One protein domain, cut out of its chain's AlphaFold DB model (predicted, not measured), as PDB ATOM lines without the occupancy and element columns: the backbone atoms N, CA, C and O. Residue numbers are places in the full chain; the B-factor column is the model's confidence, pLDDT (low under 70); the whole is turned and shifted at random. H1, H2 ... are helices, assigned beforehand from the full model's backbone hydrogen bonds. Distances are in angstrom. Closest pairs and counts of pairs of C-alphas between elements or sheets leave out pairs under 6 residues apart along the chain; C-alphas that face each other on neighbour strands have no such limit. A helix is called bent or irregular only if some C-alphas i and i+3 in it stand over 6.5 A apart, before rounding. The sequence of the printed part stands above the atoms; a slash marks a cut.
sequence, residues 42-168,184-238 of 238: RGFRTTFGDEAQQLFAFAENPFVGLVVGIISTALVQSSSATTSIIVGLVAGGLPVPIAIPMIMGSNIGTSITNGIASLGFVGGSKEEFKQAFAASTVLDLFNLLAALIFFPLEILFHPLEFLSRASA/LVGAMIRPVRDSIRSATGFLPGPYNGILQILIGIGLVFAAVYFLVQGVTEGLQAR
ATOM      1  N   ARG A  42    -342.841-257.969-154.064       78.94
ATOM      2  CA  ARG A  42    -343.424-256.781-154.696       78.94
ATOM      3  C   ARG A  42    -343.039-255.484-153.987       78.94
ATOM      4  O   ARG A  42    -342.764-254.495-154.667       78.94
ATOM      5  N   GLY A  43    -342.976-255.497-152.657       81.31
ATOM      6  CA  GLY A  43    -342.501-254.373-151.856       81.31
ATOM      7  C   GLY A  43    -341.062-254.004-152.211       81.31
ATOM      8  O   GLY A  43    -340.791-252.843-152.496       81.31
ATOM      9  N   PHE A  44    -340.175-254.997-152.344       76.56
ATOM     10  CA  PHE A  44    -338.796-254.800-152.811       76.56
ATOM     11  C   PHE A  44    -338.727-254.144-154.194       76.56
ATOM     12  O   PHE A  44    -338.041-253.137-154.352       76.56
ATOM     13  N   ARG A  45    -339.490-254.647-155.176       80.06
ATOM     14  CA  ARG A  45    -339.568-254.035-156.519       80.06
ATOM     15  C   ARG A  45    -340.099-252.599-156.483       80.06
ATOM     16  O   ARG A  45    -339.666-251.767-157.268       80.06
ATOM     17  N   THR A  46    -341.029-252.306-155.574       82.94
ATOM     18  CA  THR A  46    -341.634-250.972-155.429       82.94
ATOM     19  C   THR A  46    -340.680-249.977-154.759       82.94
ATOM     20  O   THR A  46    -340.677-248.807-155.128       82.94
ATOM     21  N   THR A  47    -339.872-250.426-153.794       82.19
ATOM     22  CA  THR A  47    -338.919-249.574-153.063       82.19
ATOM     23  C   THR A  47    -337.643-249.309-153.851       82.19
ATOM     24  O   THR A  47    -337.190-248.169-153.897       82.19
ATOM     25  N   PHE A  48    -337.052-250.354-154.433       79.81
ATOM     26  CA  PHE A  48    -335.688-250.307-154.971       79.81
ATOM     27  C   PHE A  48    -335.631-250.246-156.504       79.81
ATOM     28  O   PHE A  48    -334.550-250.073-157.055       79.81
ATOM     29  N   GLY A  49    -336.765-250.363-157.207       77.19
ATOM     30  CA  GLY A  49    -336.825-250.205-158.665       77.19
ATOM     31  C   GLY A  49    -335.808-251.089-159.396       77.19
ATOM     32  O   GLY A  49    -335.820-252.308-159.230       77.19
ATOM     33  N   ASP A  50    -334.915-250.470-160.170       70.88
ATOM     34  CA  ASP A  50    -333.873-251.160-160.944       70.88
ATOM     35  C   ASP A  50    -332.719-251.694-160.070       70.88
ATOM     36  O   ASP A  50    -332.144-252.738-160.379       70.88
ATOM     37  N   GLU A  51    -332.431-251.074-158.915       70.50
ATOM     38  CA  GLU A  51    -331.465-251.607-157.933       70.50
ATOM     39  C   GLU A  51    -331.965-252.905-157.281       70.50
ATOM     40  O   GLU A  51    -331.173-253.715-156.789       70.50
ATOM     41  N   ALA A  52    -333.278-253.167-157.343       62.97
ATOM     42  CA  ALA A  52    -333.843-254.432-156.896       62.97
ATOM     43  C   ALA A  52    -333.233-255.620-157.652       62.97
ATOM     44  O   ALA A  52    -333.083-256.674-157.049       62.97
ATOM     45  N   GLN A  53    -332.833-255.474-158.925       63.22
ATOM     46  CA  GLN A  53    -332.176-256.561-159.666       63.22
ATOM     47  C   GLN A  53    -330.832-256.958-159.052       63.22
ATOM     48  O   GLN A  53    -330.521-258.143-159.003       63.22
ATOM     49  N   GLN A  54    -330.054-256.003-158.536       64.44
ATOM     50  CA  GLN A  54    -328.780-256.303-157.874       64.44
ATOM     51  C   GLN A  54    -329.003-256.961-156.505       64.44
ATOM     52  O   GLN A  54    -328.288-257.894-156.139       64.44
ATOM     53  N   LEU A  55    -330.033-256.531-155.772       61.19
ATOM     54  CA  LEU A  55    -330.441-257.170-154.518       61.19
ATOM     55  C   LEU A  55    -331.025-258.572-154.741       61.19
ATOM     56  O   LEU A  55    -330.748-259.474-153.953       61.19
ATOM     57  N   PHE A  56    -331.787-258.784-155.818       64.62
ATOM     58  CA  PHE A  56    -332.267-260.107-156.216       64.62
ATOM     59  C   PHE A  56    -331.113-260.995-156.669       64.62
ATOM     60  O   PHE A  56    -331.064-262.127-156.226       64.62
ATOM     61  N   ALA A  57    -330.133-260.483-157.417       63.88
ATOM     62  CA  ALA A  57    -328.927-261.239-157.762       63.88
ATOM     63  C   ALA A  57    -328.125-261.661-156.515       63.88
ATOM     64  O   ALA A  57    -327.565-262.754-156.466       63.88
ATOM     65  N   PHE A  58    -328.098-260.823-155.471       58.12
ATOM     66  CA  PHE A  58    -327.537-261.204-154.175       58.12
ATOM     67  C   PHE A  58    -328.397-262.250-153.447       58.12
ATOM     68  O   PHE A  58    -327.859-263.197-152.877       58.12
ATOM     69  N   ALA A  59    -329.724-262.116-153.475       59.00
ATOM     70  CA  ALA A  59    -330.648-263.098-152.901       59.00
ATOM     71  C   ALA A  59    -330.660-264.433-153.675       59.00
ATOM     72  O   ALA A  59    -330.938-265.479-153.096       59.00
ATOM     73  N   GLU A  60    -330.306-264.398-154.960       67.56
ATOM     74  CA  GLU A  60    -330.095-265.541-155.846       67.56
ATOM     75  C   GLU A  60    -328.695-266.160-155.683       67.56
ATOM     76  O   GLU A  60    -328.305-267.082-156.401       67.56
ATOM     77  N   ASN A  61    -327.912-265.700-154.709       73.88
ATOM     78  CA  ASN A  61    -326.653-266.340-154.387       73.88
ATOM     79  C   ASN A  61    -326.916-267.691-153.677       73.88
ATOM     80  O   ASN A  61    -327.530-267.715-152.603       73.88
ATOM     81  N   PRO A  62    -326.404-268.824-154.195       80.50
ATOM     82  CA  PRO A  62    -326.637-270.140-153.599       80.50
ATOM     83  C   PRO A  62    -326.090-270.260-152.168       80.50
ATOM     84  O   PRO A  62    -326.663-270.976-151.350       80.50
ATOM     85  N   PHE A  63    -325.036-269.519-151.807       78.00
ATOM     86  CA  PHE A  63    -324.536-269.472-150.429       78.00
ATOM     87  C   PHE A  63    -325.521-268.784-149.479       78.00
ATOM     88  O   PHE A  63    -325.660-269.207-148.331       78.00
ATOM     89  N   VAL A  64    -326.239-267.760-149.949       70.38
ATOM     90  CA  VAL A  64    -327.306-267.113-149.171       70.38
ATOM     91  C   VAL A  64    -328.453-268.097-148.959       70.38
ATOM     92  O   VAL A  64    -328.898-268.265-147.824       70.38
ATOM     93  N   GLY A  65    -328.861-268.826-150.003       77.00
ATOM     94  CA  GLY A  65    -329.846-269.907-149.888       77.00
ATOM     95  C   GLY A  65    -329.447-270.960-148.845       77.00
ATOM     96  O   GLY A  65    -330.243-271.292-147.966       77.00
ATOM     97  N   LEU A  66    -328.191-271.419-148.870       84.31
ATOM     98  CA  LEU A  66    -327.647-272.366-147.890       84.31
ATOM     99  C   LEU A  66    -327.772-271.848-146.448       84.31
ATOM    100  O   LEU A  66    -328.298-272.543-145.579       84.31
ATOM    101  N   VAL A  67    -327.336-270.611-146.189       76.31
ATOM    102  CA  VAL A  67    -327.404-269.994-144.852       76.31
ATOM    103  C   VAL A  67    -328.849-269.820-144.385       76.31
ATOM    104  O   VAL A  67    -329.160-270.116-143.230       76.31
ATOM    105  N   VAL A  68    -329.750-269.394-145.274       72.75
ATOM    106  CA  VAL A  68    -331.179-269.263-144.961       72.75
ATOM    107  C   VAL A  68    -331.768-270.612-144.555       72.75
ATOM    108  O   VAL A  68    -332.499-270.672-143.568       72.75
ATOM    109  N   GLY A  69    -331.420-271.699-145.251       79.88
ATOM    110  CA  GLY A  69    -331.822-273.057-144.879       79.88
ATOM    111  C   GLY A  69    -331.339-273.460-143.482       79.88
ATOM    112  O   GLY A  69    -332.141-273.909-142.665       79.88
ATOM    113  N   ILE A  70    -330.054-273.221-143.182       82.56
ATOM    114  CA  ILE A  70    -329.442-273.528-141.875       82.56
ATOM    115  C   ILE A  70    -330.184-272.815-140.748       82.56
ATOM    116  O   ILE A  70    -330.608-273.449-139.780       82.56
ATOM    117  N   ILE A  71    -330.351-271.496-140.876       71.06
ATOM    118  CA  ILE A  71    -330.993-270.666-139.854       71.06
ATOM    119  C   ILE A  71    -332.463-271.057-139.707       71.06
ATOM    120  O   ILE A  71    -332.944-271.213-138.586       71.06
ATOM    121  N   SER A  72    -333.168-271.265-140.822       70.12
ATOM    122  CA  SER A  72    -334.582-271.647-140.797       70.12
ATOM    123  C   SER A  72    -334.788-272.950-140.033       70.12
ATOM    124  O   SER A  72    -335.654-273.008-139.166       70.12
ATOM    125  N   THR A  73    -333.973-273.977-140.281       83.06
ATOM    126  CA  THR A  73    -334.072-275.242-139.541       83.06
ATOM    127  C   THR A  73    -333.611-275.126-138.102       83.06
ATOM    128  O   THR A  73    -334.250-275.712-137.236       83.06
ATOM    129  N   ALA A  74    -332.565-274.357-137.805       73.62
ATOM    130  CA  ALA A  74    -332.137-274.145-136.424       73.62
ATOM    131  C   ALA A  74    -333.231-273.464-135.578       73.62
ATOM    132  O   ALA A  74    -333.423-273.823-134.418       73.62
ATOM    133  N   LEU A  75    -333.973-272.517-136.166       65.81
ATOM    134  CA  LEU A  75    -335.094-271.830-135.517       65.81
ATOM    135  C   LEU A  75    -336.335-272.720-135.393       65.81
ATOM    136  O   LEU A  75    -336.964-272.762-134.340       65.81
ATOM    137  N   VAL A  76    -336.692-273.423-136.469       74.00
ATOM    138  CA  VAL A  76    -337.870-274.305-136.535       74.00
ATOM    139  C   VAL A  76    -337.654-275.611-135.761       74.00
ATOM    140  O   VAL A  76    -338.612-276.255-135.346       74.00
ATOM    141  N   GLN A  77    -336.400-276.014-135.577       78.56
ATOM    142  CA  GLN A  77    -335.963-277.279-134.986       78.56
ATOM    143  C   GLN A  77    -336.481-278.549-135.681       78.56
ATOM    144  O   GLN A  77    -336.458-279.638-135.114       78.56
ATOM    145  N   SER A  78    -336.944-278.430-136.927       81.62
ATOM    146  CA  SER A  78    -337.490-279.536-137.712       81.62
ATOM    147  C   SER A  78    -337.164-279.348-139.187       81.62
ATOM    148  O   SER A  78    -337.759-278.513-139.870       81.62
ATOM    149  N   SER A  79    -336.225-280.141-139.698       88.19
ATOM    150  CA  SER A  79    -335.829-280.064-141.105       88.19
ATOM    151  C   SER A  79    -336.935-280.498-142.053       88.19
ATOM    152  O   SER A  79    -337.071-279.892-143.107       88.19
ATOM    153  N   SER A  80    -337.793-281.450-141.675       85.25
ATOM    154  CA  SER A  80    -338.946-281.846-142.496       85.25
ATOM    155  C   SER A  80    -339.995-280.733-142.613       85.25
ATOM    156  O   SER A  80    -340.587-280.538-143.680       85.25
ATOM    157  N   ALA A  81    -340.200-279.954-141.545       75.62
ATOM    158  CA  ALA A  81    -341.046-278.766-141.592       75.62
ATOM    159  C   ALA A  81    -340.405-277.671-142.460       75.62
ATOM    160  O   ALA A  81    -341.078-277.108-143.325       75.62
ATOM    161  N   THR A  82    -339.100-277.417-142.301       80.88
ATOM    162  CA  THR A  82    -338.371-276.440-143.124       80.88
ATOM    163  C   THR A  82    -338.382-276.811-144.607       80.88
ATOM    164  O   THR A  82    -338.680-275.957-145.439       80.88
ATOM    165  N   THR A  83    -338.129-278.070-144.971       90.19
ATOM    166  CA  THR A  83    -338.181-278.510-146.374       90.19
ATOM    167  C   THR A  83    -339.583-278.381-146.954       90.19
ATOM    168  O   THR A  83    -339.725-277.959-148.095       90.19
ATOM    169  N   SER A  84    -340.627-278.681-146.173       80.12
ATOM    170  CA  SER A  84    -342.022-278.520-146.617       80.12
ATOM    171  C   SER A  84    -342.361-277.058-146.903       80.12
ATOM    172  O   SER A  84    -343.004-276.754-147.907       80.12
ATOM    173  N   ILE A  85    -341.876-276.146-146.055       72.81
ATOM    174  CA  ILE A  85    -341.962-274.703-146.284       72.81
ATOM    175  C   ILE A  85    -341.262-274.338-147.595       72.81
ATOM    176  O   ILE A  85    -341.899-273.726-148.446       72.81
ATOM    177  N   ILE A  86    -340.004-274.751-147.788       81.56
ATOM    178  CA  ILE A  86    -339.215-274.443-148.994       81.56
ATOM    179  C   ILE A  86    -339.915-274.944-150.263       81.56
ATOM    180  O   ILE A  86    -340.022-274.195-151.230       81.56
ATOM    181  N   VAL A  87    -340.447-276.169-150.255       82.88
ATOM    182  CA  VAL A  87    -341.229-276.718-151.376       82.88
ATOM    183  C   VAL A  87    -342.474-275.871-151.644       82.88
ATOM    184  O   VAL A  87    -342.774-275.566-152.798       82.88
ATOM    185  N   GLY A  88    -343.164-275.429-150.589       67.44
ATOM    186  CA  GLY A  88    -344.240-274.449-150.703       67.44
ATOM    187  C   GLY A  88    -343.766-273.166-151.385       67.44
ATOM    188  O   GLY A  88    -344.425-272.694-152.305       67.44
ATOM    189  N   LEU A  89    -342.598-272.634-151.006       67.38
ATOM    190  CA  LEU A  89    -342.043-271.416-151.605       67.38
ATOM    191  C   LEU A  89    -341.738-271.589-153.091       67.38
ATOM    192  O   LEU A  89    -342.009-270.673-153.861       67.38
ATOM    193  N   VAL A  90    -341.227-272.754-153.499       77.50
ATOM    194  CA  VAL A  90    -341.002-273.088-154.916       77.50
ATOM    195  C   VAL A  90    -342.311-273.070-155.690       77.50
ATOM    196  O   VAL A  90    -342.385-272.447-156.746       77.50
ATOM    197  N   ALA A  91    -343.375-273.653-155.133       67.81
ATOM    198  CA  ALA A  91    -344.708-273.536-155.721       67.81
ATOM    199  C   ALA A  91    -345.166-272.064-155.800       67.81
ATOM    200  O   ALA A  91    -345.837-271.676-156.747       67.81
ATOM    201  N   GLY A  92    -344.755-271.231-154.839       56.03
ATOM    202  CA  GLY A  92    -344.946-269.775-154.799       56.03
ATOM    203  C   GLY A  92    -344.138-268.948-155.798       56.03
ATOM    204  O   GLY A  92    -344.289-267.725-155.803       56.03
ATOM    205  N   GLY A  93    -343.288-269.576-156.610       62.75
ATOM    206  CA  GLY A  93    -342.415-268.901-157.568       62.75
ATOM    207  C   GLY A  93    -340.994-268.641-157.061       62.75
ATOM    208  O   GLY A  93    -340.256-267.895-157.703       62.75
ATOM    209  N   LEU A  94    -340.581-269.231-155.930       70.69
ATOM    210  CA  LEU A  94    -339.168-269.248-155.547       70.69
ATOM    211  C   LEU A  94    -338.374-270.077-156.577       70.69
ATOM    212  O   LEU A  94    -338.721-271.238-156.809       70.69
ATOM    213  N   PRO A  95    -337.291-269.539-157.165       79.44
ATOM    214  CA  PRO A  95    -336.507-270.280-158.143       79.44
ATOM    215  C   PRO A  95    -335.909-271.563-157.552       79.44
ATOM    216  O   PRO A  95    -335.269-271.547-156.496       79.44
ATOM    217  N   VAL A  96    -336.055-272.673-158.280       88.00
ATOM    218  CA  VAL A  96    -335.455-273.976-157.936       88.00
ATOM    219  C   VAL A  96    -333.943-273.892-157.656       88.00
ATOM    220  O   VAL A  96    -333.525-274.471-156.649       88.00
ATOM    221  N   PRO A  97    -333.131-273.131-158.424       87.25
ATOM    222  CA  PRO A  97    -331.695-272.996-158.153       87.25
ATOM    223  C   PRO A  97    -331.362-272.440-156.761       87.25
ATOM    224  O   PRO A  97    -330.275-272.681-156.249       87.25
ATOM    225  N   ILE A  98    -332.290-271.709-156.131       83.31
ATOM    226  CA  ILE A  98    -332.130-271.148-154.777       83.31
ATOM    227  C   ILE A  98    -332.711-272.082-153.722       83.31
ATOM    228  O   ILE A  98    -332.144-272.244-152.639       83.31
ATOM    229  N   ALA A  99    -333.811-272.755-154.051       88.81
ATOM    230  CA  ALA A  99    -334.434-273.725-153.165       88.81
ATOM    231  C   ALA A  99    -333.539-274.944-152.890       88.81
ATOM    232  O   ALA A  99    -333.537-275.449-151.769       88.81
ATOM    233  N   ILE A 100    -332.751-275.400-153.872       94.19
ATOM    234  CA  ILE A 100    -331.832-276.538-153.707       94.19
ATOM    235  C   ILE A 100    -330.796-276.265-152.594       94.19
ATOM    236  O   ILE A 100    -330.760-277.034-151.626       94.19
ATOM    237  N   PRO A 101    -330.018-275.162-152.633       90.81
ATOM    238  CA  PRO A 101    -329.173-274.743-151.520       90.81
ATOM    239  C   PRO A 101    -329.908-274.597-150.189       90.81
ATOM    240  O   PRO A 101    -329.378-275.010-149.162       90.81
ATOM    241  N   MET A 102    -331.134-274.063-150.176       90.69
ATOM    242  CA  MET A 102    -331.920-273.957-148.938       90.69
ATOM    243  C   MET A 102    -332.247-275.328-148.336       90.69
ATOM    244  O   MET A 102    -332.184-275.490-147.116       90.69
ATOM    245  N   ILE A 103    -332.551-276.337-149.159       94.50
ATOM    246  CA  ILE A 103    -332.774-277.711-148.684       94.50
ATOM    247  C   ILE A 103    -331.476-278.324-148.149       94.50
ATOM    248  O   ILE A 103    -331.488-278.927-147.076       94.50
ATOM    249  N   MET A 104    -330.341-278.122-148.825       95.00
ATOM    250  CA  MET A 104    -329.040-278.546-148.290       95.00
ATOM    251  C   MET A 104    -328.732-277.862-146.953       95.00
ATOM    252  O   MET A 104    -328.262-278.504-146.014       95.00
ATOM    253  N   GLY A 105    -329.063-276.576-146.841       91.75
ATOM    254  CA  GLY A 105    -328.923-275.801-145.617       91.75
ATOM    255  C   GLY A 105    -329.794-276.339-144.487       91.75
ATOM    256  O   GLY A 105    -329.323-276.449-143.360       91.75
ATOM    257  N   SER A 106    -331.030-276.750-144.782       92.12
ATOM    258  CA  SER A 106    -331.922-277.410-143.820       92.12
ATOM    259  C   SER A 106    -331.317-278.708-143.262       92.12
ATOM    260  O   SER A 106    -331.363-278.975-142.055       92.12
ATOM    261  N   ASN A 107    -330.639-279.490-144.108       92.81
ATOM    262  CA  ASN A 107    -329.935-280.694-143.659       92.81
ATOM    263  C   ASN A 107    -328.768-280.354-142.719       92.81
ATOM    264  O   ASN A 107    -328.629-280.987-141.674       92.81
ATOM    265  N   ILE A 108    -327.983-279.313-143.020       93.94
ATOM    266  CA  ILE A 108    -326.939-278.818-142.104       93.94
ATOM    267  C   ILE A 108    -327.562-278.288-140.801       93.94
ATOM    268  O   ILE A 108    -327.063-278.566-139.714       93.94
ATOM    269  N   GLY A 109    -328.671-277.549-140.878       89.25
ATOM    270  CA  GLY A 109    -329.372-277.018-139.708       89.25
ATOM    271  C   GLY A 109    -329.869-278.118-138.766       89.25
ATOM    272  O   GLY A 109    -329.858-277.930-137.550       89.25
ATOM    273  N   THR A 110    -330.197-279.300-139.300       91.94
ATOM    274  CA  THR A 110    -330.531-280.486-138.490       91.94
ATOM    275  C   THR A 110    -329.404-280.829-137.516       91.94
ATOM    276  O   THR A 110    -329.674-281.228-136.388       91.94
ATOM    277  N   SER A 111    -328.144-280.599-137.888       92.06
ATOM    278  CA  SER A 111    -327.014-280.876-137.001       92.06
ATOM    279  C   SER A 111    -326.963-279.980-135.774       92.06
ATOM    280  O   SER A 111    -326.657-280.434-134.674       92.06
ATOM    281  N   ILE A 112    -327.367-278.718-135.924       86.31
ATOM    282  CA  ILE A 112    -327.531-277.812-134.785       86.31
ATOM    283  C   ILE A 112    -328.627-278.354-133.857       86.31
ATOM    284  O   ILE A 112    -328.454-278.395-132.640       86.31
ATOM    285  N   THR A 113    -329.737-278.825-134.428       84.81
ATOM    286  CA  THR A 113    -330.874-279.338-133.650       84.81
ATOM    287  C   THR A 113    -330.554-280.655-132.942       84.81
ATOM    288  O   THR A 113    -330.884-280.799-131.767       84.81
ATOM    289  N   ASN A 114    -329.837-281.572-133.599       88.62
ATOM    290  CA  ASN A 114    -329.375-282.826-133.006       88.62
ATOM    291  C   ASN A 114    -328.398-282.569-131.864       88.62
ATOM    292  O   ASN A 114    -328.534-283.163-130.795       88.62
ATOM    293  N   GLY A 115    -327.457-281.639-132.066       86.44
ATOM    294  CA  GLY A 115    -326.513-281.226-131.037       86.44
ATOM    295  C   GLY A 115    -327.242-280.739-129.786       86.44
ATOM    296  O   GLY A 115    -327.007-281.264-128.697       86.44
ATOM    297  N   ILE A 116    -328.199-279.817-129.945       85.75
ATOM    298  CA  ILE A 116    -329.037-279.320-128.841       85.75
ATOM    299  C   ILE A 116    -329.833-280.461-128.187       85.75
ATOM    300  O   ILE A 116    -329.852-280.567-126.961       85.75
ATOM    301  N   ALA A 117    -330.453-281.339-128.979       85.56
ATOM    302  CA  ALA A 117    -331.231-282.466-128.469       85.56
ATOM    303  C   ALA A 117    -330.367-283.450-127.661       85.56
ATOM    304  O   ALA A 117    -330.783-283.900-126.594       85.56
ATOM    305  N   SER A 118    -329.145-283.740-128.118       88.50
ATOM    306  CA  SER A 118    -328.211-284.634-127.425       88.50
ATOM    307  C   SER A 118    -327.773-284.080-126.066       88.50
ATOM    308  O   SER A 118    -327.663-284.830-125.095       88.50
ATOM    309  N   LEU A 119    -327.614-282.755-125.956       88.12
ATOM    310  CA  LEU A 119    -327.311-282.079-124.692       88.12
ATOM    311  C   LEU A 119    -328.469-282.163-123.686       88.12
ATOM    312  O   LEU A 119    -328.229-282.113-122.479       88.12
ATOM    313  N   GLY A 120    -329.707-282.368-124.144       87.38
ATOM    314  CA  GLY A 120    -330.861-282.615-123.272       87.38
ATOM    315  C   GLY A 120    -330.714-283.861-122.386       87.38
ATOM    316  O   GLY A 120    -331.316-283.928-121.318       87.38
ATOM    317  N   PHE A 121    -329.861-284.816-122.773       87.94
ATOM    318  CA  PHE A 121    -329.612-286.052-122.024       87.94
ATOM    319  C   PHE A 121    -328.504-285.923-120.964       87.94
ATOM    320  O   PHE A 121    -328.240-286.883-120.245       87.94
ATOM    321  N   VAL A 122    -327.871-284.751-120.815       87.50
ATOM    322  CA  VAL A 122    -326.775-284.528-119.845       87.50
ATOM    323  C   VAL A 122    -327.207-284.776-118.392       87.50
ATOM    324  O   VAL A 122    -326.387-285.195-117.578       87.50
ATOM    325  N   GLY A 123    -328.483-284.551-118.058       83.88
ATOM    326  CA  GLY A 123    -329.035-284.816-116.723       83.88
ATOM    327  C   GLY A 123    -329.446-286.272-116.461       83.88
ATOM    328  O   GLY A 123    -329.857-286.583-115.345       83.88
ATOM    329  N   GLY A 124    -329.380-287.141-117.477       85.56
ATOM    330  CA  GLY A 124    -329.752-288.555-117.405       85.56
ATOM    331  C   GLY A 124    -328.585-289.469-117.026       85.56
ATOM    332  O   GLY A 124    -327.608-289.054-116.396       85.56
ATOM    333  N   SER A 125    -328.667-290.745-117.412       91.00
ATOM    334  CA  SER A 125    -327.549-291.665-117.186       91.00
ATOM    335  C   SER A 125    -326.377-291.361-118.128       91.00
ATOM    336  O   SER A 125    -326.543-290.922-119.267       91.00
ATOM    337  N   LYS A 126    -325.150-291.654-117.676       89.56
ATOM    338  CA  LYS A 126    -323.941-291.497-118.508       89.56
ATOM    339  C   LYS A 126    -324.027-292.296-119.816       89.56
ATOM    340  O   LYS A 126    -323.397-291.918-120.798       89.56
ATOM    341  N   GLU A 127    -324.768-293.400-119.813       92.06
ATOM    342  CA  GLU A 127    -324.935-294.264-120.978       92.06
ATOM    343  C   GLU A 127    -325.930-293.673-121.987       92.06
ATOM    344  O   GLU A 127    -325.625-293.623-123.176       92.06
ATOM    345  N   GLU A 128    -327.050-293.119-121.516       88.44
ATOM    346  CA  GLU A 128    -328.029-292.410-122.354       88.44
ATOM    347  C   GLU A 128    -327.404-291.207-123.062       88.44
ATOM    348  O   GLU A 128    -327.542-291.065-124.277       88.44
ATOM    349  N   PHE A 129    -326.649-290.376-122.333       90.81
ATOM    350  CA  PHE A 129    -325.966-289.228-122.931       90.81
ATOM    351  C   PHE A 129    -324.963-289.654-124.010       90.81
ATOM    352  O   PHE A 129    -324.942-289.082-125.097       90.81
ATOM    353  N   LYS A 130    -324.150-290.688-123.748       91.75
ATOM    354  CA  LYS A 130    -323.191-291.209-124.734       91.75
ATOM    355  C   LYS A 130    -323.882-291.713-125.996       91.75
ATOM    356  O   LYS A 130    -323.401-291.432-127.090       91.75
ATOM    357  N   GLN A 131    -324.977-292.454-125.849       91.81
ATOM    358  CA  GLN A 131    -325.727-292.987-126.985       91.81
ATOM    359  C   GLN A 131    -326.355-291.858-127.809       91.81
ATOM    360  O   GLN A 131    -326.187-291.833-129.027       91.81
ATOM    361  N   ALA A 132    -326.993-290.885-127.151       90.00
ATOM    362  CA  ALA A 132    -327.584-289.723-127.810       90.00
ATOM    363  C   ALA A 132    -326.530-288.864-128.530       90.00
ATOM    364  O   ALA A 132    -326.722-288.476-129.681       90.00
ATOM    365  N   PHE A 133    -325.387-288.609-127.889       92.00
ATOM    366  CA  PHE A 133    -324.293-287.833-128.471       92.00
ATOM    367  C   PHE A 133    -323.620-288.553-129.649       92.00
ATOM    368  O   PHE A 133    -323.319-287.930-130.668       92.00
ATOM    369  N   ALA A 134    -323.419-289.872-129.553       92.75
ATOM    370  CA  ALA A 134    -322.874-290.669-130.650       92.75
ATOM    371  C   ALA A 134    -323.824-290.691-131.856       92.75
ATOM    372  O   ALA A 134    -323.383-290.472-132.985       92.75
ATOM    373  N   ALA A 135    -325.126-290.889-131.620       91.88
ATOM    374  CA  ALA A 135    -326.142-290.838-132.668       91.88
ATOM    375  C   ALA A 135    -326.191-289.456-133.343       91.88
ATOM    376  O   ALA A 135    -326.168-289.384-134.572       91.88
ATOM    377  N   SER A 136    -326.176-288.375-132.549       93.19
ATOM    378  CA  SER A 136    -326.080-287.000-133.056       93.19
ATOM    379  C   SER A 136    -324.850-286.828-133.943       93.19
ATOM    380  O   SER A 136    -324.979-286.436-135.093       93.19
ATOM    381  N   THR A 137    -323.667-287.211-133.455       92.00
ATOM    382  CA  THR A 137    -322.398-287.013-134.174       92.00
ATOM    383  C   THR A 137    -322.379-287.719-135.531       92.00
ATOM    384  O   THR A 137    -321.910-287.154-136.517       92.00
ATOM    385  N   VAL A 138    -322.883-288.956-135.606       94.38
ATOM    386  CA  VAL A 138    -322.925-289.710-136.870       94.38
ATOM    387  C   VAL A 138    -323.852-289.032-137.877       94.38
ATOM    388  O   VAL A 138    -323.482-288.884-139.043       94.38
ATOM    389  N   LEU A 139    -325.030-288.588-137.431       91.81
ATOM    390  CA  LEU A 139    -325.971-287.864-138.281       91.81
ATOM    391  C   LEU A 139    -325.399-286.510-138.725       91.81
ATOM    392  O   LEU A 139    -325.569-286.113-139.878       91.81
ATOM    393  N   ASP A 140    -324.656-285.839-137.847       93.31
ATOM    394  CA  ASP A 140    -324.029-284.552-138.136       93.31
ATOM    395  C   ASP A 140    -322.931-284.678-139.183       93.31
ATOM    396  O   ASP A 140    -322.900-283.918-140.150       93.31
ATOM    397  N   LEU A 141    -322.075-285.692-139.055       93.56
ATOM    398  CA  LEU A 141    -321.060-285.989-140.060       93.56
ATOM    399  C   LEU A 141    -321.690-286.354-141.403       93.56
ATOM    400  O   LEU A 141    -321.221-285.878-142.433       93.56
ATOM    401  N   PHE A 142    -322.764-287.148-141.411       93.75
ATOM    402  CA  PHE A 142    -323.473-287.477-142.645       93.75
ATOM    403  C   PHE A 142    -324.038-286.223-143.332       93.75
ATOM    404  O   PHE A 142    -323.785-286.015-144.519       93.75
ATOM    405  N   ASN A 143    -324.741-285.361-142.592       93.56
ATOM    406  CA  ASN A 143    -325.339-284.140-143.139       93.56
ATOM    407  C   ASN A 143    -324.279-283.150-143.643       93.56
ATOM    408  O   ASN A 143    -324.431-282.580-144.727       93.56
ATOM    409  N   LEU A 144    -323.188-282.974-142.893       92.56
ATOM    410  CA  LEU A 144    -322.087-282.093-143.281       92.56
ATOM    411  C   LEU A 144    -321.325-282.624-144.496       92.56
ATOM    412  O   LEU A 144    -321.026-281.847-145.398       92.56
ATOM    413  N   LEU A 145    -321.039-283.928-144.558       94.44
ATOM    414  CA  LEU A 145    -320.379-284.539-145.716       94.44
ATOM    415  C   LEU A 145    -321.263-284.476-146.961       94.44
ATOM    416  O   LEU A 145    -320.769-284.149-148.037       94.44
ATOM    417  N   ALA A 146    -322.564-284.737-146.817       93.12
ATOM    418  CA  ALA A 146    -323.510-284.601-147.914       93.12
ATOM    419  C   ALA A 146    -323.494-283.170-148.463       93.12
ATOM    420  O   ALA A 146    -323.314-282.986-149.664       93.12
ATOM    421  N   ALA A 147    -323.591-282.152-147.606       92.88
ATOM    422  CA  ALA A 147    -323.504-280.770-148.061       92.88
ATOM    423  C   ALA A 147    -322.136-280.442-148.677       92.88
ATOM    424  O   ALA A 147    -322.082-279.848-149.747       92.88
ATOM    425  N   LEU A 148    -321.033-280.873-148.062       93.88
ATOM    426  CA  LEU A 148    -319.678-280.618-148.558       93.88
ATOM    427  C   LEU A 148    -319.431-281.213-149.952       93.88
ATOM    428  O   LEU A 148    -318.656-280.657-150.721       93.88
ATOM    429  N   ILE A 149    -320.082-282.330-150.278       95.38
ATOM    430  CA  ILE A 149    -319.960-282.989-151.581       95.38
ATOM    431  C   ILE A 149    -320.969-282.410-152.575       95.38
ATOM    432  O   ILE A 149    -320.588-281.974-153.660       95.38
ATOM    433  N   PHE A 150    -322.256-282.401-152.222       94.81
ATOM    434  CA  PHE A 150    -323.326-282.050-153.153       94.81
ATOM    435  C   PHE A 150    -323.437-280.548-153.402       94.81
ATOM    436  O   PHE A 150    -323.822-280.172-154.501       94.81
ATOM    437  N   PHE A 151    -323.087-279.681-152.449       94.12
ATOM    438  CA  PHE A 151    -323.220-278.234-152.641       94.12
ATOM    439  C   PHE A 151    -322.225-277.671-153.671       94.12
ATOM    440  O   PHE A 151    -322.669-276.996-154.600       94.12
ATOM    441  N   PRO A 152    -320.911-277.977-153.616       93.56
ATOM    442  CA  PRO A 152    -319.991-277.562-154.675       93.56
ATOM    443  C   PRO A 152    -320.317-278.225-156.014       93.56
ATOM    444  O   PRO A 152    -320.223-277.582-157.054       93.56
ATOM    445  N   LEU A 153    -320.724-279.499-155.997       94.62
ATOM    446  CA  LEU A 153    -321.149-280.215-157.199       94.62
ATOM    447  C   LEU A 153    -322.365-279.538-157.850       94.62
ATOM    448  O   LEU A 153    -322.399-279.399-159.069       94.62
ATOM    449  N   GLU A 154    -323.324-279.078-157.044       93.88
ATOM    450  CA  GLU A 154    -324.489-278.338-157.519       93.88
ATOM    451  C   GLU A 154    -324.107-277.005-158.149       93.88
ATOM    452  O   GLU A 154    -324.549-276.713-159.252       93.88
ATOM    453  N   ILE A 155    -323.226-276.241-157.505       90.88
ATOM    454  CA  ILE A 155    -322.751-274.959-158.042       90.88
ATOM    455  C   ILE A 155    -321.982-275.138-159.361       90.88
ATOM    456  O   ILE A 155    -322.013-274.254-160.211       90.88
ATOM    457  N   LEU A 156    -321.256-276.247-159.525       91.56
ATOM    458  CA  LEU A 156    -320.389-276.463-160.687       91.56
ATOM    459  C   LEU A 156    -321.102-277.125-161.871       91.56
ATOM    460  O   LEU A 156    -320.780-276.824-163.017       91.56
ATOM    461  N   PHE A 157    -322.022-278.052-161.607       93.69
ATOM    462  CA  PHE A 157    -322.599-278.920-162.636       93.69
ATOM    463  C   PHE A 157    -324.130-278.895-162.679       93.69
ATOM    464  O   PHE A 157    -324.705-279.473-163.599       93.69
ATOM    465  N   HIS A 158    -324.787-278.272-161.695       92.06
ATOM    466  CA  HIS A 158    -326.247-278.197-161.572       92.06
ATOM    467  C   HIS A 158    -327.008-279.539-161.744       92.06
ATOM    468  O   HIS A 158    -328.069-279.562-162.379       92.06
ATOM    469  N   PRO A 159    -326.512-280.693-161.241       93.25
ATOM    470  CA  PRO A 159    -327.168-281.979-161.441       93.25
ATOM    471  C   PRO A 159    -328.536-282.065-160.763       93.25
ATOM    472  O   PRO A 159    -329.430-282.700-161.316       93.25
ATOM    473  N   LEU A 160    -328.736-281.461-159.589       92.12
ATOM    474  CA  LEU A 160    -330.022-281.517-158.893       92.12
ATOM    475  C   LEU A 160    -331.041-280.602-159.561       92.12
ATOM    476  O   LEU A 160    -332.198-280.996-159.703       92.12
ATOM    477  N   GLU A 161    -330.621-279.426-160.030       90.69
ATOM    478  CA  GLU A 161    -331.469-278.575-160.859       90.69
ATOM    479  C   GLU A 161    -331.874-279.292-162.152       90.69
ATOM    480  O   GLU A 161    -333.058-279.322-162.495       90.69
ATOM    481  N   PHE A 162    -330.921-279.930-162.838       89.88
ATOM    482  CA  PHE A 162    -331.200-280.728-164.030       89.88
ATOM    483  C   PHE A 162    -332.209-281.845-163.740       89.88
ATOM    484  O   PHE A 162    -333.198-281.979-164.457       89.88
ATOM    485  N   LEU A 163    -332.005-282.615-162.668       90.62
ATOM    486  CA  LEU A 163    -332.922-283.684-162.265       90.62
ATOM    487  C   LEU A 163    -334.301-283.146-161.875       90.62
ATOM    488  O   LEU A 163    -335.311-283.780-162.183       90.62
ATOM    489  N   SER A 164    -334.363-281.982-161.231       89.00
ATOM    490  CA  SER A 164    -335.619-281.318-160.884       89.00
ATOM    491  C   SER A 164    -336.390-280.908-162.140       89.00
ATOM    492  O   SER A 164    -337.568-281.240-162.258       89.00
ATOM    493  N   ARG A 165    -335.718-280.287-163.119       85.81
ATOM    494  CA  ARG A 165    -336.305-279.923-164.419       85.81
ATOM    495  C   ARG A 165    -336.738-281.155-165.210       85.81
ATOM    496  O   ARG A 165    -337.859-281.196-165.701       85.81
ATOM    497  N   ALA A 166    -335.894-282.183-165.278       87.56
ATOM    498  CA  ALA A 166    -336.226-283.446-165.933       87.56
ATOM    499  C   ALA A 166    -337.465-284.093-165.294       87.56
ATOM    500  O   ALA A 166    -338.370-284.528-166.001       87.56
ATOM    501  N   SER A 167    -337.541-284.089-163.962       86.12
ATOM    502  CA  SER A 167    -338.705-284.586-163.226       86.12
ATOM    503  C   SER A 167    -339.950-283.751-163.518       86.12
ATOM    504  O   SER A 167    -340.999-284.319-163.793       86.12
ATOM    505  N   ALA A 168    -339.849-282.418-163.513       82.75
ATOM    506  CA  ALA A 168    -340.967-281.531-163.835       82.75
ATOM    507  C   ALA A 168    -341.508-281.785-165.253       82.75
ATOM    508  O   ALA A 168    -342.718-281.909-165.433       82.75
ATOM    509  N   LEU A 184    -350.994-271.018-161.083       65.19
ATOM    510  CA  LEU A 184    -352.083-271.334-160.157       65.19
ATOM    511  C   LEU A 184    -351.816-270.704-158.793       65.19
ATOM    512  O   LEU A 184    -352.719-270.180-158.140       65.19
ATOM    513  N   VAL A 185    -350.557-270.736-158.369       64.25
ATOM    514  CA  VAL A 185    -350.154-270.212-157.074       64.25
ATOM    515  C   VAL A 185    -350.173-268.690-157.082       64.25
ATOM    516  O   VAL A 185    -350.813-268.092-156.214       64.25
ATOM    517  N   GLY A 186    -349.600-268.035-158.091       69.25
ATOM    518  CA  GLY A 186    -349.746-266.595-158.236       69.25
ATOM    519  C   GLY A 186    -351.190-266.182-158.498       69.25
ATOM    520  O   GLY A 186    -351.611-265.185-157.925       69.25
ATOM    521  N   ALA A 187    -352.007-266.941-159.229       78.31
ATOM    522  CA  ALA A 187    -353.444-266.690-159.390       78.31
ATOM    523  C   ALA A 187    -354.184-266.678-158.044       78.31
ATOM    524  O   ALA A 187    -355.006-265.792-157.807       78.31
ATOM    525  N   MET A 188    -353.846-267.593-157.132       76.12
ATOM    526  CA  MET A 188    -354.408-267.625-155.779       76.12
ATOM    527  C   MET A 188    -353.872-266.500-154.876       76.12
ATOM    528  O   MET A 188    -354.595-266.017-154.003       76.12
ATOM    529  N   ILE A 189    -352.623-266.064-155.060       78.75
ATOM    530  CA  ILE A 189    -351.971-265.049-154.210       78.75
ATOM    531  C   ILE A 189    -352.265-263.617-154.670       78.75
ATOM    532  O   ILE A 189    -352.455-262.728-153.836       78.75
ATOM    533  N   ARG A 190    -352.308-263.380-155.988       82.44
ATOM    534  CA  ARG A 190    -352.560-262.089-156.655       82.44
ATOM    535  C   ARG A 190    -353.693-261.289-155.989       82.44
ATOM    536  O   ARG A 190    -353.410-260.155-155.609       82.44
ATOM    537  N   PRO A 191    -354.912-261.827-155.763       87.50
ATOM    538  CA  PRO A 191    -356.015-261.045-155.197       87.50
ATOM    539  C   PRO A 191    -355.730-260.533-153.779       87.50
ATOM    540  O   PRO A 191    -356.011-259.374-153.469       87.50
ATOM    541  N   VAL A 192    -355.124-261.355-152.920       85.94
ATOM    542  CA  VAL A 192    -354.790-260.954-151.545       85.94
ATOM    543  C   VAL A 192    -353.611-259.984-151.537       85.94
ATOM    544  O   VAL A 192    -353.668-258.945-150.880       85.94
ATOM    545  N   ARG A 193    -352.571-260.260-152.328       83.44
ATOM    546  CA  ARG A 193    -351.417-259.365-152.484       83.44
ATOM    547  C   ARG A 193    -351.836-257.986-152.999       83.44
ATOM    548  O   ARG A 193    -351.355-256.969-152.503       83.44
ATOM    549  N   ASP A 194    -352.728-257.937-153.981       86.75
ATOM    550  CA  ASP A 194    -353.177-256.685-154.587       86.75
ATOM    551  C   ASP A 194    -354.152-255.933-153.655       86.75
ATOM    552  O   ASP A 194    -354.141-254.701-153.627       86.75
ATOM    553  N   SER A 195    -354.894-256.650-152.801       87.88
ATOM    554  CA  SER A 195    -355.664-256.057-151.697       87.88
ATOM    555  C   SER A 195    -354.755-255.387-150.662       87.88
ATOM    556  O   SER A 195    -355.004-254.244-150.281       87.88
ATOM    557  N   ILE A 196    -353.660-256.048-150.262       85.75
ATOM    558  CA  ILE A 196    -352.650-255.466-149.363       85.75
ATOM    559  C   ILE A 196    -352.023-254.228-150.007       85.75
ATOM    560  O   ILE A 196    -351.930-253.189-149.364       85.75
ATOM    561  N   ARG A 197    -351.680-254.293-151.300       84.00
ATOM    562  CA  ARG A 197    -351.156-253.140-152.047       84.00
ATOM    563  C   ARG A 197    -352.117-251.954-152.013       84.00
ATOM    564  O   ARG A 197    -351.674-250.831-151.773       84.00
ATOM    565  N   SER A 198    -353.399-252.196-152.288       85.19
ATOM    566  CA  SER A 198    -354.442-251.165-152.247       85.19
ATOM    567  C   SER A 198    -354.525-250.538-150.853       85.19
ATOM    568  O   SER A 198    -354.493-249.315-150.721       85.19
ATOM    569  N   ALA A 199    -354.495-251.371-149.809       85.88
ATOM    570  CA  ALA A 199    -354.491-250.926-148.420       85.88
ATOM    571  C   ALA A 199    -353.238-250.121-148.039       85.88
ATOM    572  O   ALA A 199    -353.343-249.225-147.215       85.88
ATOM    573  N   THR A 200    -352.072-250.388-148.639       85.12
ATOM    574  CA  THR A 200    -350.821-249.628-148.424       85.12
ATOM    575  C   THR A 200    -350.644-248.433-149.374       85.12
ATOM    576  O   THR A 200    -349.692-247.665-149.246       85.12
ATOM    577  N   GLY A 201    -351.562-248.248-150.330       79.75
ATOM    578  CA  GLY A 201    -351.483-247.251-151.405       79.75
ATOM    579  C   GLY A 201    -351.574-245.789-150.964       79.75
ATOM    580  O   GLY A 201    -351.334-244.901-151.777       79.75
ATOM    581  N   PHE A 202    -351.894-245.530-149.695       83.75
ATOM    582  CA  PHE A 202    -351.965-244.181-149.128       83.75
ATOM    583  C   PHE A 202    -350.586-243.536-148.895       83.75
ATOM    584  O   PHE A 202    -350.521-242.338-148.626       83.75
ATOM    585  N   LEU A 203    -349.489-244.303-148.989       80.94
ATOM    586  CA  LEU A 203    -348.121-243.810-148.791       80.94
ATOM    587  C   LEU A 203    -347.381-243.537-150.119       80.94
ATOM    588  O   LEU A 203    -347.572-244.276-151.089       80.94
ATOM    589  N   PRO A 204    -346.480-242.532-150.172       76.44
ATOM    590  CA  PRO A 204    -345.641-242.264-151.343       76.44
ATOM    591  C   PRO A 204    -344.667-243.415-151.664       76.44
ATOM    592  O   PRO A 204    -344.191-244.104-150.761       76.44
ATOM    593  N   GLY A 205    -344.339-243.563-152.956       71.44
ATOM    594  CA  GLY A 205    -343.559-244.638-153.604       71.44
ATOM    595  C   GLY A 205    -342.699-245.550-152.711       71.44
ATOM    596  O   GLY A 205    -343.085-246.699-152.493       71.44
ATOM    597  N   PRO A 206    -341.558-245.079-152.177       76.44
ATOM    598  CA  PRO A 206    -340.633-245.933-151.428       76.44
ATOM    599  C   PRO A 206    -341.191-246.372-150.067       76.44
ATOM    600  O   PRO A 206    -340.953-247.496-149.633       76.44
ATOM    601  N   TYR A 207    -341.992-245.533-149.404       83.38
ATOM    602  CA  TYR A 207    -342.587-245.855-148.103       83.38
ATOM    603  C   TYR A 207    -343.680-246.921-148.215       83.38
ATOM    604  O   TYR A 207    -343.811-247.762-147.329       83.38
ATOM    605  N   ASN A 208    -344.429-246.922-149.320       86.19
ATOM    606  CA  ASN A 208    -345.397-247.975-149.625       86.19
ATOM    607  C   ASN A 208    -344.694-249.331-149.813       86.19
ATOM    608  O   ASN A 208    -345.090-250.329-149.210       86.19
ATOM    609  N   GLY A 209    -343.602-249.360-150.584       83.31
ATOM    610  CA  GLY A 209    -342.812-250.577-150.772       83.31
ATOM    611  C   GLY A 209    -342.196-251.098-149.467       83.31
ATOM    612  O   GLY A 209    -342.312-252.286-149.171       83.31
ATOM    613  N   ILE A 210    -341.627-250.219-148.631       84.88
ATOM    614  CA  ILE A 210    -341.081-250.591-147.311       84.88
ATOM    615  C   ILE A 210    -342.176-251.163-146.404       84.88
ATOM    616  O   ILE A 210    -341.966-252.193-145.763       84.88
ATOM    617  N   LEU A 211    -343.360-250.547-146.374       88.25
ATOM    618  CA  LEU A 211    -344.480-251.046-145.579       88.25
ATOM    619  C   LEU A 211    -344.940-252.434-146.052       88.25
ATOM    620  O   LEU A 211    -345.186-253.308-145.221       88.25
ATOM    621  N   GLN A 212    -344.997-252.672-147.366       85.12
ATOM    622  CA  GLN A 212    -345.282-254.000-147.918       85.12
ATOM    623  C   GLN A 212    -344.221-255.027-147.498       85.12
ATOM    624  O   GLN A 212    -344.584-256.126-147.092       85.12
ATOM    625  N   ILE A 213    -342.929-254.677-147.520       81.81
ATOM    626  CA  ILE A 213    -341.858-255.566-147.040       81.81
ATOM    627  C   ILE A 213    -342.083-255.934-145.571       81.81
ATOM    628  O   ILE A 213    -342.058-257.113-145.233       81.81
ATOM    629  N   LEU A 214    -342.357-254.954-144.705       84.88
ATOM    630  CA  LEU A 214    -342.588-255.200-143.279       84.88
ATOM    631  C   LEU A 214    -343.827-256.071-143.030       84.88
ATOM    632  O   LEU A 214    -343.763-257.008-142.235       84.88
ATOM    633  N   ILE A 215    -344.932-255.809-143.737       86.69
ATOM    634  CA  ILE A 215    -346.148-256.633-143.668       86.69
ATOM    635  C   ILE A 215    -345.848-258.055-144.139       86.69
ATOM    636  O   ILE A 215    -346.200-259.014-143.458       86.69
ATOM    637  N   GLY A 216    -345.177-258.205-145.280       79.25
ATOM    638  CA  GLY A 216    -344.832-259.503-145.841       79.25
ATOM    639  C   GLY A 216    -343.916-260.311-144.919       79.25
ATOM    640  O   GLY A 216    -344.194-261.480-144.673       79.25
ATOM    641  N   ILE A 217    -342.893-259.683-144.329       76.81
ATOM    642  CA  ILE A 217    -342.038-260.297-143.304       76.81
ATOM    643  C   ILE A 217    -342.887-260.725-142.102       76.81
ATOM    644  O   ILE A 217    -342.788-261.868-141.669       76.81
ATOM    645  N   GLY A 218    -343.771-259.858-141.598       78.12
ATOM    646  CA  GLY A 218    -344.672-260.193-140.493       78.12
ATOM    647  C   GLY A 218    -345.571-261.399-140.792       78.12
ATOM    648  O   GLY A 218    -345.703-262.285-139.951       78.12
ATOM    649  N   LEU A 219    -346.133-261.476-142.003       78.62
ATOM    650  CA  LEU A 219    -346.938-262.612-142.462       78.62
ATOM    651  C   LEU A 219    -346.116-263.901-142.550       78.62
ATOM    652  O   LEU A 219    -346.587-264.948-142.110       78.62
ATOM    653  N   VAL A 220    -344.889-263.826-143.072       72.62
ATOM    654  CA  VAL A 220    -343.969-264.969-143.148       72.62
ATOM    655  C   VAL A 220    -343.620-265.472-141.752       72.62
ATOM    656  O   VAL A 220    -343.774-266.660-141.478       72.62
ATOM    657  N   PHE A 221    -343.211-264.583-140.846       71.38
ATOM    658  CA  PHE A 221    -342.877-264.954-139.472       71.38
ATOM    659  C   PHE A 221    -344.081-265.524-138.723       71.38
ATOM    660  O   PHE A 221    -343.934-266.540-138.051       71.38
ATOM    661  N   ALA A 222    -345.269-264.930-138.866       74.62
ATOM    662  CA  ALA A 222    -346.491-265.461-138.268       74.62
ATOM    663  C   ALA A 222    -346.816-266.858-138.812       74.62
ATOM    664  O   ALA A 222    -347.072-267.775-138.034       74.62
ATOM    665  N   ALA A 223    -346.753-267.048-140.133       72.19
ATOM    666  CA  ALA A 223    -347.015-268.339-140.755       72.19
ATOM    667  C   ALA A 223    -346.022-269.412-140.288       72.19
ATOM    668  O   ALA A 223    -346.447-270.496-139.898       72.19
ATOM    669  N   VAL A 224    -344.720-269.103-140.259       60.84
ATOM    670  CA  VAL A 224    -343.683-270.016-139.750       60.84
ATOM    671  C   VAL A 224    -343.915-270.322-138.273       60.84
ATOM    672  O   VAL A 224    -343.964-271.487-137.901       60.84
ATOM    673  N   TYR A 225    -344.122-269.305-137.437       70.00
ATOM    674  CA  TYR A 225    -344.345-269.480-136.003       70.00
ATOM    675  C   TYR A 225    -345.551-270.387-135.712       70.00
ATOM    676  O   TYR A 225    -345.427-271.357-134.967       70.00
ATOM    677  N   PHE A 226    -346.700-270.130-136.344       72.38
ATOM    678  CA  PHE A 226    -347.906-270.937-136.139       72.38
ATOM    679  C   PHE A 226    -347.816-272.329-136.773       72.38
ATOM    680  O   PHE A 226    -348.412-273.265-136.241       72.38
ATOM    681  N   LEU A 227    -347.059-272.505-137.863       66.44
ATOM    682  CA  LEU A 227    -346.761-273.834-138.408       66.44
ATOM    683  C   LEU A 227    -345.930-274.651-137.420       66.44
ATOM    684  O   LEU A 227    -346.264-275.801-137.147       66.44
ATOM    685  N   VAL A 228    -344.886-274.050-136.848       59.59
ATOM    686  CA  VAL A 228    -344.036-274.698-135.842       59.59
ATOM    687  C   VAL A 228    -344.845-275.042-134.602       59.59
ATOM    688  O   VAL A 228    -344.837-276.190-134.167       59.59
ATOM    689  N   GLN A 229    -345.600-274.085-134.064       64.19
ATOM    690  CA  GLN A 229    -346.423-274.306-132.881       64.19
ATOM    691  C   GLN A 229    -347.493-275.379-133.129       64.19
ATOM    692  O   GLN A 229    -347.626-276.294-132.323       64.19
ATOM    693  N   GLY A 230    -348.205-275.328-134.259       65.38
ATOM    694  CA  GLY A 230    -349.237-276.311-134.593       65.38
ATOM    695  C   GLY A 230    -348.691-277.733-134.760       65.38
ATOM    696  O   GLY A 230    -349.347-278.699-134.366       65.38
ATOM    697  N   VAL A 231    -347.473-277.879-135.293       59.19
ATOM    698  CA  VAL A 231    -346.787-279.177-135.388       59.19
ATOM    699  C   VAL A 231    -346.324-279.655-134.009       59.19
ATOM    700  O   VAL A 231    -346.579-280.805-133.652       59.19
ATOM    701  N   THR A 232    -345.710-278.785-133.207       54.94
ATOM    702  CA  THR A 232    -345.206-279.130-131.868       54.94
ATOM    703  C   THR A 232    -346.335-279.479-130.895       54.94
ATOM    704  O   THR A 232    -346.256-280.489-130.196       54.94
ATOM    705  N   GLU A 233    -347.430-278.718-130.886       61.56
ATOM    706  CA  GLU A 233    -348.619-279.019-130.077       61.56
ATOM    707  C   GLU A 233    -349.303-280.317-130.530       61.56
ATOM    708  O   GLU A 233    -349.766-281.104-129.704       61.56
ATOM    709  N   GLY A 234    -349.314-280.593-131.840       55.12
ATOM    710  CA  GLY A 234    -349.820-281.848-132.394       55.12
ATOM    711  C   GLY A 234    -349.007-283.081-131.981       55.12
ATOM    712  O   GLY A 234    -349.578-284.166-131.850       55.12
ATOM    713  N   LEU A 235    -347.699-282.919-131.748       43.94
ATOM    714  CA  LEU A 235    -346.808-283.969-131.243       43.94
ATOM    715  C   LEU A 235    -346.946-284.179-129.728       43.94
ATOM    716  O   LEU A 235    -346.876-285.318-129.283       43.94
ATOM    717  N   GLN A 236    -347.191-283.122-128.948       42.47
ATOM    718  CA  GLN A 236    -347.398-283.220-127.493       42.47
ATOM    719  C   GLN A 236    -348.807-283.693-127.091       42.47
ATOM    720  O   GLN A 236    -349.011-284.143-125.965       42.47
ATOM    721  N   ALA A 237    -349.790-283.589-127.990       51.88
ATOM    722  CA  ALA A 237    -351.166-284.036-127.758       51.88
ATOM    723  C   ALA A 237    -351.410-285.535-128.051       51.88
ATOM    724  O   ALA A 237    -352.554-285.992-127.929       51.88
ATOM    725  N   ARG A 238    -350.377-286.278-128.467       42.00
ATOM    726  CA  ARG A 238    -350.390-287.733-128.686       42.00
ATOM    727  C   ARG A 238    -349.661-288.451-127.560       42.00
ATOM    728  O   ARG A 238    -350.155-289.536-127.185       42.00
TER     729      ARG A 238
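What this domain is: This is residues 42 to 168 and 184 to 238 of the 238 residues of the protein "Na/Pi cotransporter family protein" of Microcystis aeruginosa Ma_MB_S_20031200_S102 (UniProt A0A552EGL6). A loose assembly of helices is built on a long helical hairpin, H4 and H5 side by side, with the shorter H2 and H3 packed on H4. Another long helix, H8, runs past H2 and H3 on the side away from H5, with few contacts to them; H1 and H7 join its first part, and H6 turns off the last part of H5 to meet the first part of H4. The printed part has 182 residues, with eight named helices, H1 to H8 in chain order, and no named strand; the class is all helix. The whole is loose, with a radius of gyration of the C-alphas of 19.6 A, and spans 63 by 43 by 28 A.

How they stand to each other: H1, residues 42 to 59, has a kink of 130 degrees near residue 50 and is irregular, C-alphas 47 and 50 being 9.5 A apart. H2, residues 62 to 76, touches H4, residues 96 to 123, the hub, at a tilt of 36 degrees, only just steep; the closest C-alphas, of Gly 69 and Gly 105, are 4.1 A apart. H3, residues 79 to 91, forms a hairpin with H4, opposite ways at a shallow tilt of 17 degrees, closest at Ser 79 and Ser 106, C-alphas 5.4 A apart. H4 and H5, residues 126 to 157, form another hairpin at 13 degrees, closest at Ser 111 and Asp 140, C-alphas 4.9 A apart. H6, residues 159 to 168, touches residues 96 to 100 of H4, closest at Pro 97 and Glu 161, C-alphas 6.2 A apart. H7, residues 184 to 200, touches H8, residues 205 to 236, with residues 196 to 200 alone, closest at Thr 200 and Asn 208, C-alphas 5.8 A apart. Residues 42 to 48 of H1 touch H8, closest at Gly 43 and Gly 209, C-alphas 4.0 A apart. H8 is apart from H4 and H5. Helix packing is mostly crossed: of 7 touching pairs given a tilt, 2 are shallow. Every O i to N i+4 pair is within hydrogen-bond range in H2, H3, H6 and H8; the counts are 10 of 14 in H1, 18 of 24 in H4, 27 of 28 in H5 and 11 of 13 in H7.

Where its parts are: H1 begins at C-alpha 42, (-343.424, -256.781, -154.696). From first to last C-alpha, H4 measures 43.1 A, H5 45.9 A and H8 46.7 A. H4 is irregular, C-alphas 120 and 123 being 7.1 A apart; H7 is only just irregular, with 6.8 A between C-alphas 188 and 191. H8 ends at C-alpha 236, (-347.398, -283.220, -127.493).

The domain as a whole: The C-alphas of Glu 127 and Pro 204, the two farthest apart, are 63.7 A apart. Residues 169 to 183 are not printed; C-alphas 168 and 184 are 15.5 A apart across this cut. Links printed whole are tight. Mean pLDDT of the printed part is 80.8, with 31 residues under 70, among them 52 to 60 and 227 to 238.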